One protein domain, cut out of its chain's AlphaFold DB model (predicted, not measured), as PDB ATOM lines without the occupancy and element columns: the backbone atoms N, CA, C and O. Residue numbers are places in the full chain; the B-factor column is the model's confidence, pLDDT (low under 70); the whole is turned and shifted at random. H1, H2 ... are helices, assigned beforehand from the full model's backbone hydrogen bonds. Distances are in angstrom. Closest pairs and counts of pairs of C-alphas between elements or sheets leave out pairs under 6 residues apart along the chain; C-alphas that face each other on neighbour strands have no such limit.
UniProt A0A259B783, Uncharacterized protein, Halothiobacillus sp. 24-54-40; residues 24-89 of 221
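What this domain is: This is residues 24 to 89 of the 221 residues of an uncharacterized protein of Halothiobacillus sp. 24-54-40 (UniProt A0A259B783). From its first residue, the printed part runs as an unnamed strip, residues 24 to 35, turns back into H1, goes on nearly end to end into H2, and then folds back through a short link into H3. The whole is a loose, flat T of three helices: H1 and H2 make a crossbar with a bend at their junction, and H3 packs across the first part of H2 as the stem, with residues 84 to 89 sticking out at its tip. There are 66 residues with three named helices in the order H1, H2, H3 and no named strand, and the class is all helix. The shape is loose, with a radius of gyration of the C-alphas of 14.1 A, and the C-alphas span 42 by 32 by 15 A.

How they stand to each other: H1, residues 36 to 48, and H2, residues 50 to 65, are joined by a tight link of one residue, Ala 49. They are close but not clearly touching, and their closest C-alphas, those of Ala 46 and Thr 52, are 7.1 A apart. They run the same way at a steep tilt of 55 degrees. H2 touches H3, residues 72 to 87; their closest C-alphas, those of Glu 51 and Met 76, are 5.0 A apart. These two run opposite ways at a steep tilt of 58 degrees, with centres 13.3 A apart. H1 and H3 are apart. In H1 and H3 every O i to N i+4 pair is within hydrogen-bond range, and in H2 11 of 12 are.

Where its parts are: Residues 24 to 35 come first, with C-alpha 24 at (26.842, -5.931, 46.095). H1, from Ser 36 to Leu 48, begins with C-alpha 36 at (13.331, 4.691, 30.184) and is 18.4 A long from first to last C-alpha. H2, from Pro 50 to Thr 65, is 22.4 A long. H3, from Ile 72 to Gln 87, is 22.5 A long and ends with C-alpha 87 at (8.475, -26.332, 43.602).

The domain as a whole: The two C-alphas farthest apart, those of Gly 33 and Thr 65, are 43.6 A apart, and the C-alphas of Gln 24 and Gly 89, first and last printed, are 31.2 A apart. The printed part has no cut. The link from H2 to H3, of 6 residues, is short, and no link is long. Residues 84 to 89, of which 84 to 87 belong to H3, stand free. The mean pLDDT of the printed part is 90.6, and no printed residue is under 70.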
ATOM      1  N   GLN A  24      28.075  -6.500  45.543       85.69
ATOM      2  CA  GLN A  24      26.842  -5.931  46.095       85.69
ATOM      3  C   GLN A  24      25.899  -5.382  45.017       85.69
ATOM      4  O   GLN A  24      24.742  -5.096  45.303       85.69
ATOM      5  N   ALA A  25      26.373  -5.255  43.775       84.00
ATOM      6  CA  ALA A  25      25.566  -4.798  42.653       84.00
ATOM      7  C   ALA A  25      24.850  -5.972  41.971       84.00
ATOM      8  O   ALA A  25      25.453  -7.017  41.716       84.00
ATOM      9  N   VAL A  26      23.573  -5.771  41.640       84.06
ATOM     10  CA  VAL A  26      22.757  -6.707  40.860       84.06
ATOM     11  C   VAL A  26      22.604  -6.151  39.449       84.06
ATOM     12  O   VAL A  26      22.159  -5.020  39.270       84.06
ATOM     13  N   ASN A  27      22.951  -6.955  38.445       83.62
ATOM     14  CA  ASN A  27      22.749  -6.584  37.048       83.62
ATOM     15  C   ASN A  27      21.309  -6.893  36.635       83.62
ATOM     16  O   ASN A  27      20.898  -8.054  36.629       83.62
ATOM     17  N   VAL A  28      20.565  -5.853  36.265       85.94
ATOM     18  CA  VAL A  28      19.218  -5.971  35.699       85.94
ATOM     19  C   VAL A  28      19.343  -5.952  34.180       85.94
ATOM     20  O   VAL A  28      19.927  -5.027  33.617       85.94
ATOM     21  N   GLN A  29      18.839  -6.993  33.521       83.56
ATOM     22  CA  GLN A  29      18.773  -7.042  32.064       83.56
ATOM     23  C   GLN A  29      17.442  -6.454  31.605       83.56
ATOM     24  O   GLN A  29      16.391  -6.895  32.060       83.56
ATOM     25  N   SER A  30      17.510  -5.497  30.684       83.62
ATOM     26  CA  SER A  30      16.355  -4.950  29.969       83.62
ATOM     27  C   SER A  30      16.439  -5.317  28.492       83.62
ATOM     28  O   SER A  30      17.536  -5.528  27.963       83.62
ATOM     29  N   ALA A  31      15.292  -5.378  27.817       84.19
ATOM     30  CA  ALA A  31      15.237  -5.706  26.396       84.19
ATOM     31  C   ALA A  31      16.033  -4.695  25.535       84.19
ATOM     32  O   ALA A  31      16.078  -3.500  25.860       84.19
ATOM     33  N   PRO A  32      16.652  -5.131  24.418       83.19
ATOM     34  CA  PRO A  32      17.290  -4.217  23.476       83.19
ATOM     35  C   PRO A  32      16.283  -3.175  22.966       83.19
ATOM     36  O   PRO A  32      15.233  -3.536  22.446       83.19
ATOM     37  N   GLY A  33      16.596  -1.885  23.119       86.62
ATOM     38  CA  GLY A  33      15.705  -0.788  22.713       86.62
ATOM     39  C   GLY A  33      14.661  -0.359  23.752       86.62
ATOM     40  O   GLY A  33      13.859   0.516  23.446       86.62
ATOM     41  N   ALA A  34      14.691  -0.916  24.969       84.94
ATOM     42  CA  ALA A  34      13.757  -0.549  26.032       84.94
ATOM     43  C   ALA A  34      13.770   0.960  26.339       84.94
ATOM     44  O   ALA A  34      14.824   1.601  26.467       84.94
ATOM     45  N   THR A  35      12.573   1.514  26.506       90.75
ATOM     46  CA  THR A  35      12.335   2.886  26.947       90.75
ATOM     47  C   THR A  35      12.817   3.101  28.387       90.75
ATOM     48  O   THR A  35      13.112   2.167  29.138       90.75
ATOM     49  N   SER A  36      12.929   4.362  28.810       88.62
ATOM     50  CA  SER A  36      13.331   4.691  30.184       88.62
ATOM     51  C   SER A  36      12.327   4.202  31.238       88.62
ATOM     52  O   SER A  36      12.748   3.801  32.323       88.62
ATOM     53  N   GLU A  37      11.030   4.185  30.920       90.44
ATOM     54  CA  GLU A  37       9.994   3.670  31.829       90.44
ATOM     55  C   GLU A  37      10.011   2.138  31.923       90.44
ATOM     56  O   GLU A  37       9.899   1.591  33.021       90.44
ATOM     57  N   GLU A  38      10.239   1.430  30.813       89.38
ATOM     58  CA  GLU A  38      10.409  -0.031  30.827       89.38
ATOM     59  C   GLU A  38      11.636  -0.428  31.651       89.38
ATOM     60  O   GLU A  38      11.529  -1.251  32.555       89.38
ATOM     61  N   ARG A  39      12.772   0.259  31.462       89.44
ATOM     62  CA  ARG A  39      13.975   0.041  32.286       89.44
ATOM     63  C   ARG A  39      13.728   0.293  33.772       89.44
ATOM     64  O   ARG A  39      14.199  -0.467  34.614       89.44
ATOM     65  N   ARG A  40      12.984   1.348  34.121       89.00
ATOM     66  CA  ARG A  40      12.570   1.597  35.512       89.00
ATOM     67  C   ARG A  40      11.733   0.444  36.052       89.00
ATOM     68  O   ARG A  40      11.958   0.023  37.184       89.00
ATOM     69  N   THR A  41      10.797  -0.055  35.256       91.25
ATOM     70  CA  THR A  41       9.908  -1.157  35.633       91.25
ATOM     71  C   THR A  41      10.694  -2.447  35.851       91.25
ATOM     72  O   THR A  41      10.522  -3.080  36.890       91.25
ATOM     73  N   ASP A  42      11.631  -2.776  34.962       90.56
ATOM     74  CA  ASP A  42      12.524  -3.931  35.102       90.56
ATOM     75  C   ASP A  42      13.356  -3.848  36.390       90.56
ATOM     76  O   ASP A  42      13.480  -4.828  37.130       90.56
ATOM     77  N   ILE A  43      13.882  -2.657  36.709       89.31
ATOM     78  CA  ILE A  43      14.616  -2.416  37.958       89.31
ATOM     79  C   ILE A  43      13.711  -2.636  39.173       89.31
ATOM     80  O   ILE A  43      14.132  -3.285  40.132       89.31
ATOM     81  N   GLN A  44      12.473  -2.130  39.151       91.88
ATOM     82  CA  GLN A  44      11.527  -2.366  40.243       91.88
ATOM     83  C   GLN A  44      11.200  -3.854  40.374       91.88
ATOM     84  O   GLN A  44      11.250  -4.391  41.476       91.88
ATOM     85  N   HIS A  45      10.946  -4.552  39.270       91.06
ATOM     86  CA  HIS A  45      10.670  -5.984  39.297       91.06
ATOM     87  C   HIS A  45      11.839  -6.769  39.915       91.06
ATOM     88  O   HIS A  45      11.635  -7.605  40.796       91.06
ATOM     89  N   ALA A  46      13.077  -6.446  39.532       90.06
ATOM     90  CA  ALA A  46      14.273  -7.053  40.108       90.06
ATOM     91  C   ALA A  46      14.451  -6.731  41.604       90.06
ATOM     92  O   ALA A  46      14.848  -7.605  42.376       90.06
ATOM     93  N   LEU A  47      14.138  -5.504  42.032       88.31
ATOM     94  CA  LEU A  47      14.239  -5.079  43.432       88.31
ATOM     95  C   LEU A  47      13.197  -5.764  44.327       88.31
ATOM     96  O   LEU A  47      13.478  -6.082  45.484       88.31
ATOM     97  N   LEU A  48      11.990  -5.980  43.802       92.44
ATOM     98  CA  LEU A  48      10.888  -6.592  44.543       92.44
ATOM     99  C   LEU A  48      10.925  -8.129  44.500       92.44
ATOM    100  O   LEU A  48      10.187  -8.764  45.261       92.44
ATOM    101  N   ALA A  49      11.784  -8.723  43.669       93.44
ATOM    102  CA  ALA A  49      11.939 -10.168  43.578       93.44
ATOM    103  C   ALA A  49      12.271 -10.787  44.960       93.44
ATOM    104  O   ALA A  49      13.098 -10.232  45.701       93.44
ATOM    105  N   PRO A  50      11.638 -11.918  45.341       94.50
ATOM    106  CA  PRO A  50      11.809 -12.528  46.663       94.50
ATOM    107  C   PRO A  50      13.271 -12.806  47.025       94.50
ATOM    108  O   PRO A  50      13.713 -12.495  48.131       94.50
ATOM    109  N   GLU A  51      14.043 -13.331  46.078       94.75
ATOM    110  CA  GLU A  51      15.452 -13.660  46.246       94.75
ATOM    111  C   GLU A  51      16.329 -12.426  46.472       94.75
ATOM    112  O   GLU A  51      17.268 -12.491  47.261       94.75
ATOM    113  N   THR A  52      16.014 -11.291  45.838       93.25
ATOM    114  CA  THR A  52      16.767 -10.041  46.005       93.25
ATOM    115  C   THR A  52      16.595  -9.533  47.430       93.25
ATOM    116  O   THR A  52      17.572  -9.265  48.130       93.25
ATOM    117  N   ARG A  53      15.346  -9.461  47.900       93.56
ATOM    118  CA  ARG A  53      15.030  -9.009  49.260       93.56
ATOM    119  C   ARG A  53      15.620  -9.936  50.319       93.56
ATOM    120  O   ARG A  53      16.208  -9.457  51.288       93.56
ATOM    121  N   ALA A  54      15.502 -11.247  50.120       94.88
ATOM    122  CA  ALA A  54      16.072 -12.236  51.026       94.88
ATOM    123  C   ALA A  54      17.609 -12.164  51.060       94.88
ATOM    124  O   ALA A  54      18.183 -12.154  52.145       94.88
ATOM    125  N   ALA A  55      18.283 -12.027  49.912       94.19
ATOM    126  CA  ALA A  55      19.739 -11.884  49.856       94.19
ATOM    127  C   ALA A  55      20.231 -10.629  50.597       94.19
ATOM    128  O   ALA A  55      21.186 -10.703  51.371       94.19
ATOM    129  N   VAL A  56      19.552  -9.489  50.421       92.06
ATOM    130  CA  VAL A  56      19.874  -8.244  51.139       92.06
ATOM    131  C   VAL A  56      19.682  -8.412  52.649       92.06
ATOM    132  O   VAL A  56      20.557  -8.028  53.427       92.06
ATOM    133  N   ALA A  57      18.577  -9.029  53.077       93.00
ATOM    134  CA  ALA A  57      18.322  -9.289  54.491       93.00
ATOM    135  C   ALA A  57      19.381 -10.222  55.106       93.00
ATOM    136  O   ALA A  57      19.914  -9.927  56.175       93.00
ATOM    137  N   LEU A  58      19.738 -11.307  54.412       92.69
ATOM    138  CA  LEU A  58      20.784 -12.239  54.841       92.69
ATOM    139  C   LEU A  58      22.147 -11.552  54.945       92.69
ATOM    140  O   LEU A  58      22.855 -11.757  55.928       92.69
ATOM    141  N   CYS A  59      22.489 -10.690  53.985       91.44
ATOM    142  CA  CYS A  59      23.708  -9.887  54.034       91.44
ATOM    143  C   CYS A  59      23.733  -8.984  55.280       91.44
ATOM    144  O   CYS A  59      24.715  -8.976  56.024       91.44
ATOM    145  N   ALA A  60      22.626  -8.297  55.576       91.19
ATOM    146  CA  ALA A  60      22.514  -7.448  56.760       91.19
ATOM    147  C   ALA A  60      22.588  -8.239  58.081       91.19
ATOM    148  O   ALA A  60      23.096  -7.727  59.079       91.19
ATOM    149  N   VAL A  61      22.068  -9.471  58.122       92.25
ATOM    150  CA  VAL A  61      22.195 -10.360  59.287       92.25
ATOM    151  C   VAL A  61      23.638 -10.824  59.452       92.25
ATOM    152  O   VAL A  61      24.193 -10.639  60.532       92.25
ATOM    153  N   ALA A  62      24.262 -11.344  58.390       90.12
ATOM    154  CA  ALA A  62      25.632 -11.853  58.419       90.12
ATOM    155  C   ALA A  62      26.637 -10.789  58.881       90.12
ATOM    156  O   ALA A  62      27.478 -11.062  59.734       90.12
ATOM    157  N   GLN A  63      26.498  -9.548  58.406       88.19
ATOM    158  CA  GLN A  63      27.348  -8.438  58.845       88.19
ATOM    159  C   GLN A  63      27.244  -8.173  60.353       88.19
ATOM    160  O   GLN A  63      28.244  -7.872  61.000       88.19
ATOM    161  N   ARG A  64      26.045  -8.303  60.931       89.81
ATOM    162  CA  ARG A  64      25.797  -8.018  62.351       89.81
ATOM    163  C   ARG A  64      26.211  -9.160  63.271       89.81
ATOM    164  O   ARG A  64      26.562  -8.915  64.418       89.81
ATOM    165  N   THR A  65      26.144 -10.395  62.785       89.69
ATOM    166  CA  THR A  65      26.470 -11.599  63.560       89.69
ATOM    167  C   THR A  65      27.908 -12.080  63.356       89.69
ATOM    168  O   THR A  65      28.284 -13.105  63.915       89.69
ATOM    169  N   GLY A  66      28.720 -11.366  62.567       87.12
ATOM    170  CA  GLY A  66      30.091 -11.770  62.242       87.12
ATOM    171  C   GLY A  66      30.178 -12.914  61.223       87.12
ATOM    172  O   GLY A  66      31.237 -13.513  61.066       87.12
ATOM    173  N   GLY A  67      29.092 -13.204  60.501       76.62
ATOM    174  CA  GLY A  67      28.964 -14.285  59.516       76.62
ATOM    175  C   GLY A  67      29.711 -14.075  58.192       76.62
ATOM    176  O   GLY A  67      29.403 -14.744  57.211       76.62
ATOM    177  N   GLY A  68      30.681 -13.159  58.144       83.75
ATOM    178  CA  GLY A  68      31.425 -12.820  56.932       83.75
ATOM    179  C   GLY A  68      30.629 -11.967  55.942       83.75
ATOM    180  O   GLY A  68      29.527 -11.492  56.225       83.75
ATOM    181  N   GLN A  69      31.222 -11.724  54.775       83.75
ATOM    182  CA  GLN A  69      30.573 -10.953  53.723       83.75
ATOM    183  C   GLN A  69      29.813 -11.871  52.753       83.75
ATOM    184  O   GLN A  69      30.333 -12.905  52.337       83.75
ATOM    185  N   VAL A  70      28.597 -11.472  52.375       87.62
ATOM    186  CA  VAL A  70      27.719 -12.215  51.455       87.62
ATOM    187  C   VAL A  70      27.808 -11.605  50.055       87.62
ATOM    188  O   VAL A  70      27.583 -10.406  49.894       87.62
ATOM    189  N   ASP A  71      28.109 -12.424  49.044       92.06
ATOM    190  CA  ASP A  71      27.967 -12.045  47.632       92.06
ATOM    191  C   ASP A  71      26.481 -12.081  47.252       92.06
ATOM    192  O   ASP A  71      25.839 -13.134  47.298       92.06
ATOM    193  N   ILE A  72      25.912 -10.914  46.937       91.38
ATOM    194  CA  ILE A  72      24.468 -10.772  46.713       91.38
ATOM    195  C   ILE A  72      24.012 -11.555  45.468       91.38
ATOM    196  O   ILE A  72      23.044 -12.310  45.588       91.38
ATOM    197  N   PRO A  73      24.675 -11.453  44.295       92.06
ATOM    198  CA  PRO A  73      24.301 -12.243  43.121       92.06
ATOM    199  C   PRO A  73      24.311 -13.761  43.354       92.06
ATOM    200  O   PRO A  73      23.374 -14.451  42.936       92.06
ATOM    201  N   ASP A  74      25.325 -14.290  44.042       92.88
ATOM    202  CA  ASP A  74      25.412 -15.723  44.327       92.88
ATOM    203  C   ASP A  74      24.346 -16.154  45.341       92.88
ATOM    204  O   ASP A  74      23.685 -17.178  45.142       92.88
ATOM    205  N   ALA A  75      24.093 -15.345  46.377       93.81
ATOM    206  CA  ALA A  75      23.008 -15.583  47.325       93.81
ATOM    207  C   ALA A  75      21.644 -15.626  46.620       93.81
ATOM    208  O   ALA A  75      20.862 -16.546  46.852       93.81
ATOM    209  N   MET A  76      21.375 -14.694  45.699       94.50
ATOM    210  CA  MET A  76      20.156 -14.706  44.882       94.50
ATOM    211  C   MET A  76      20.047 -15.981  44.035       94.50
ATOM    212  O   MET A  76      18.975 -16.581  43.964       94.50
ATOM    213  N   SER A  77      21.144 -16.415  43.402       94.56
ATOM    214  CA  SER A  77      21.175 -17.658  42.616       94.56
ATOM    215  C   SER A  77      20.834 -18.878  43.471       94.56
ATOM    216  O   SER A  77      20.011 -19.705  43.075       94.56
ATOM    217  N   ILE A  78      21.423 -18.972  44.665       95.38
ATOM    218  CA  ILE A  78      21.147 -20.051  45.613       95.38
ATOM    219  C   ILE A  78      19.678 -20.010  46.039       95.38
ATOM    220  O   ILE A  78      18.997 -21.021  45.913       95.38
ATOM    221  N   LEU A  79      19.159 -18.858  46.461       95.88
ATOM    222  CA  LEU A  79      17.768 -18.711  46.905       95.88
ATOM    223  C   LEU A  79      16.756 -19.110  45.819       95.88
ATOM    224  O   LEU A  79      15.783 -19.802  46.115       95.88
ATOM    225  N   ARG A  80      17.012 -18.761  44.549       95.88
ATOM    226  CA  ARG A  80      16.189 -19.233  43.419       95.88
ATOM    227  C   ARG A  80      16.212 -20.752  43.284       95.88
ATOM    228  O   ARG A  80      15.163 -21.351  43.071       95.88
ATOM    229  N   LYS A  81      17.383 -21.382  43.423       96.56
ATOM    230  CA  LYS A  81      17.513 -22.849  43.365       96.56
ATOM    231  C   LYS A  81      16.759 -23.531  44.504       96.56
ATOM    232  O   LYS A  81      16.112 -24.539  44.259       96.56
ATOM    233  N   GLN A  82      16.797 -22.970  45.712       96.19
ATOM    234  CA  GLN A  82      16.045 -23.496  46.857       96.19
ATOM    235  C   GLN A  82      14.533 -23.430  46.605       96.19
ATOM    236  O   GLN A  82      13.828 -24.416  46.795       96.19
ATOM    237  N   ALA A  83      14.041 -22.294  46.101       96.12
ATOM    238  CA  ALA A  83      12.634 -22.146  45.737       96.12
ATOM    239  C   ALA A  83      12.221 -23.124  44.621       96.12
ATOM    240  O   ALA A  83      11.163 -23.743  44.711       96.12
ATOM    241  N   ALA A  84      13.064 -23.297  43.599       96.94
ATOM    242  CA  ALA A  84      12.824 -24.246  42.515       96.94
ATOM    243  C   ALA A  84      12.812 -25.706  43.003       96.94
ATOM    244  O   ALA A  84      11.950 -26.472  42.584       96.94
ATOM    245  N   ALA A  85      13.714 -26.081  43.918       96.31
ATOM    246  CA  ALA A  85      13.750 -27.419  44.513       96.31
ATOM    247  C   ALA A  85      12.425 -27.745  45.221       96.31
ATOM    248  O   ALA A  85      11.791 -28.753  44.906       96.31
ATOM    249  N   VAL A  86      11.933 -26.825  46.057       95.88
ATOM    250  CA  VAL A  86      10.634 -26.971  46.733       95.88
ATOM    251  C   VAL A  86       9.483 -27.070  45.728       95.88
ATOM    252  O   VAL A  86       8.607 -27.916  45.887       95.88
ATOM    253  N   GLN A  87       9.492 -26.260  44.663       95.38
ATOM    254  CA  GLN A  87       8.475 -26.332  43.602       95.38
ATOM    255  C   GLN A  87       8.494 -27.670  42.851       95.38
ATOM    256  O   GLN A  87       7.447 -28.141  42.419       95.38
ATOM    257  N   SER A  88       9.665 -28.301  42.726       96.50
ATOM    258  CA  SER A  88       9.811 -29.647  42.155       96.50
ATOM    259  C   SER A  88       9.509 -30.791  43.135       96.50
ATOM    260  O   SER A  88       9.582 -31.954  42.745       96.50
ATOM    261  N   GLY A  89       9.160 -30.483  44.387       94.62
ATOM    262  CA  GLY A  89       8.852 -31.471  45.423       94.62
ATOM    263  C   GLY A  89      10.063 -31.990  46.207       94.62
ATOM    264  O   GLY A  89       9.892 -32.855  47.063       94.62
TER     265      GLY A  89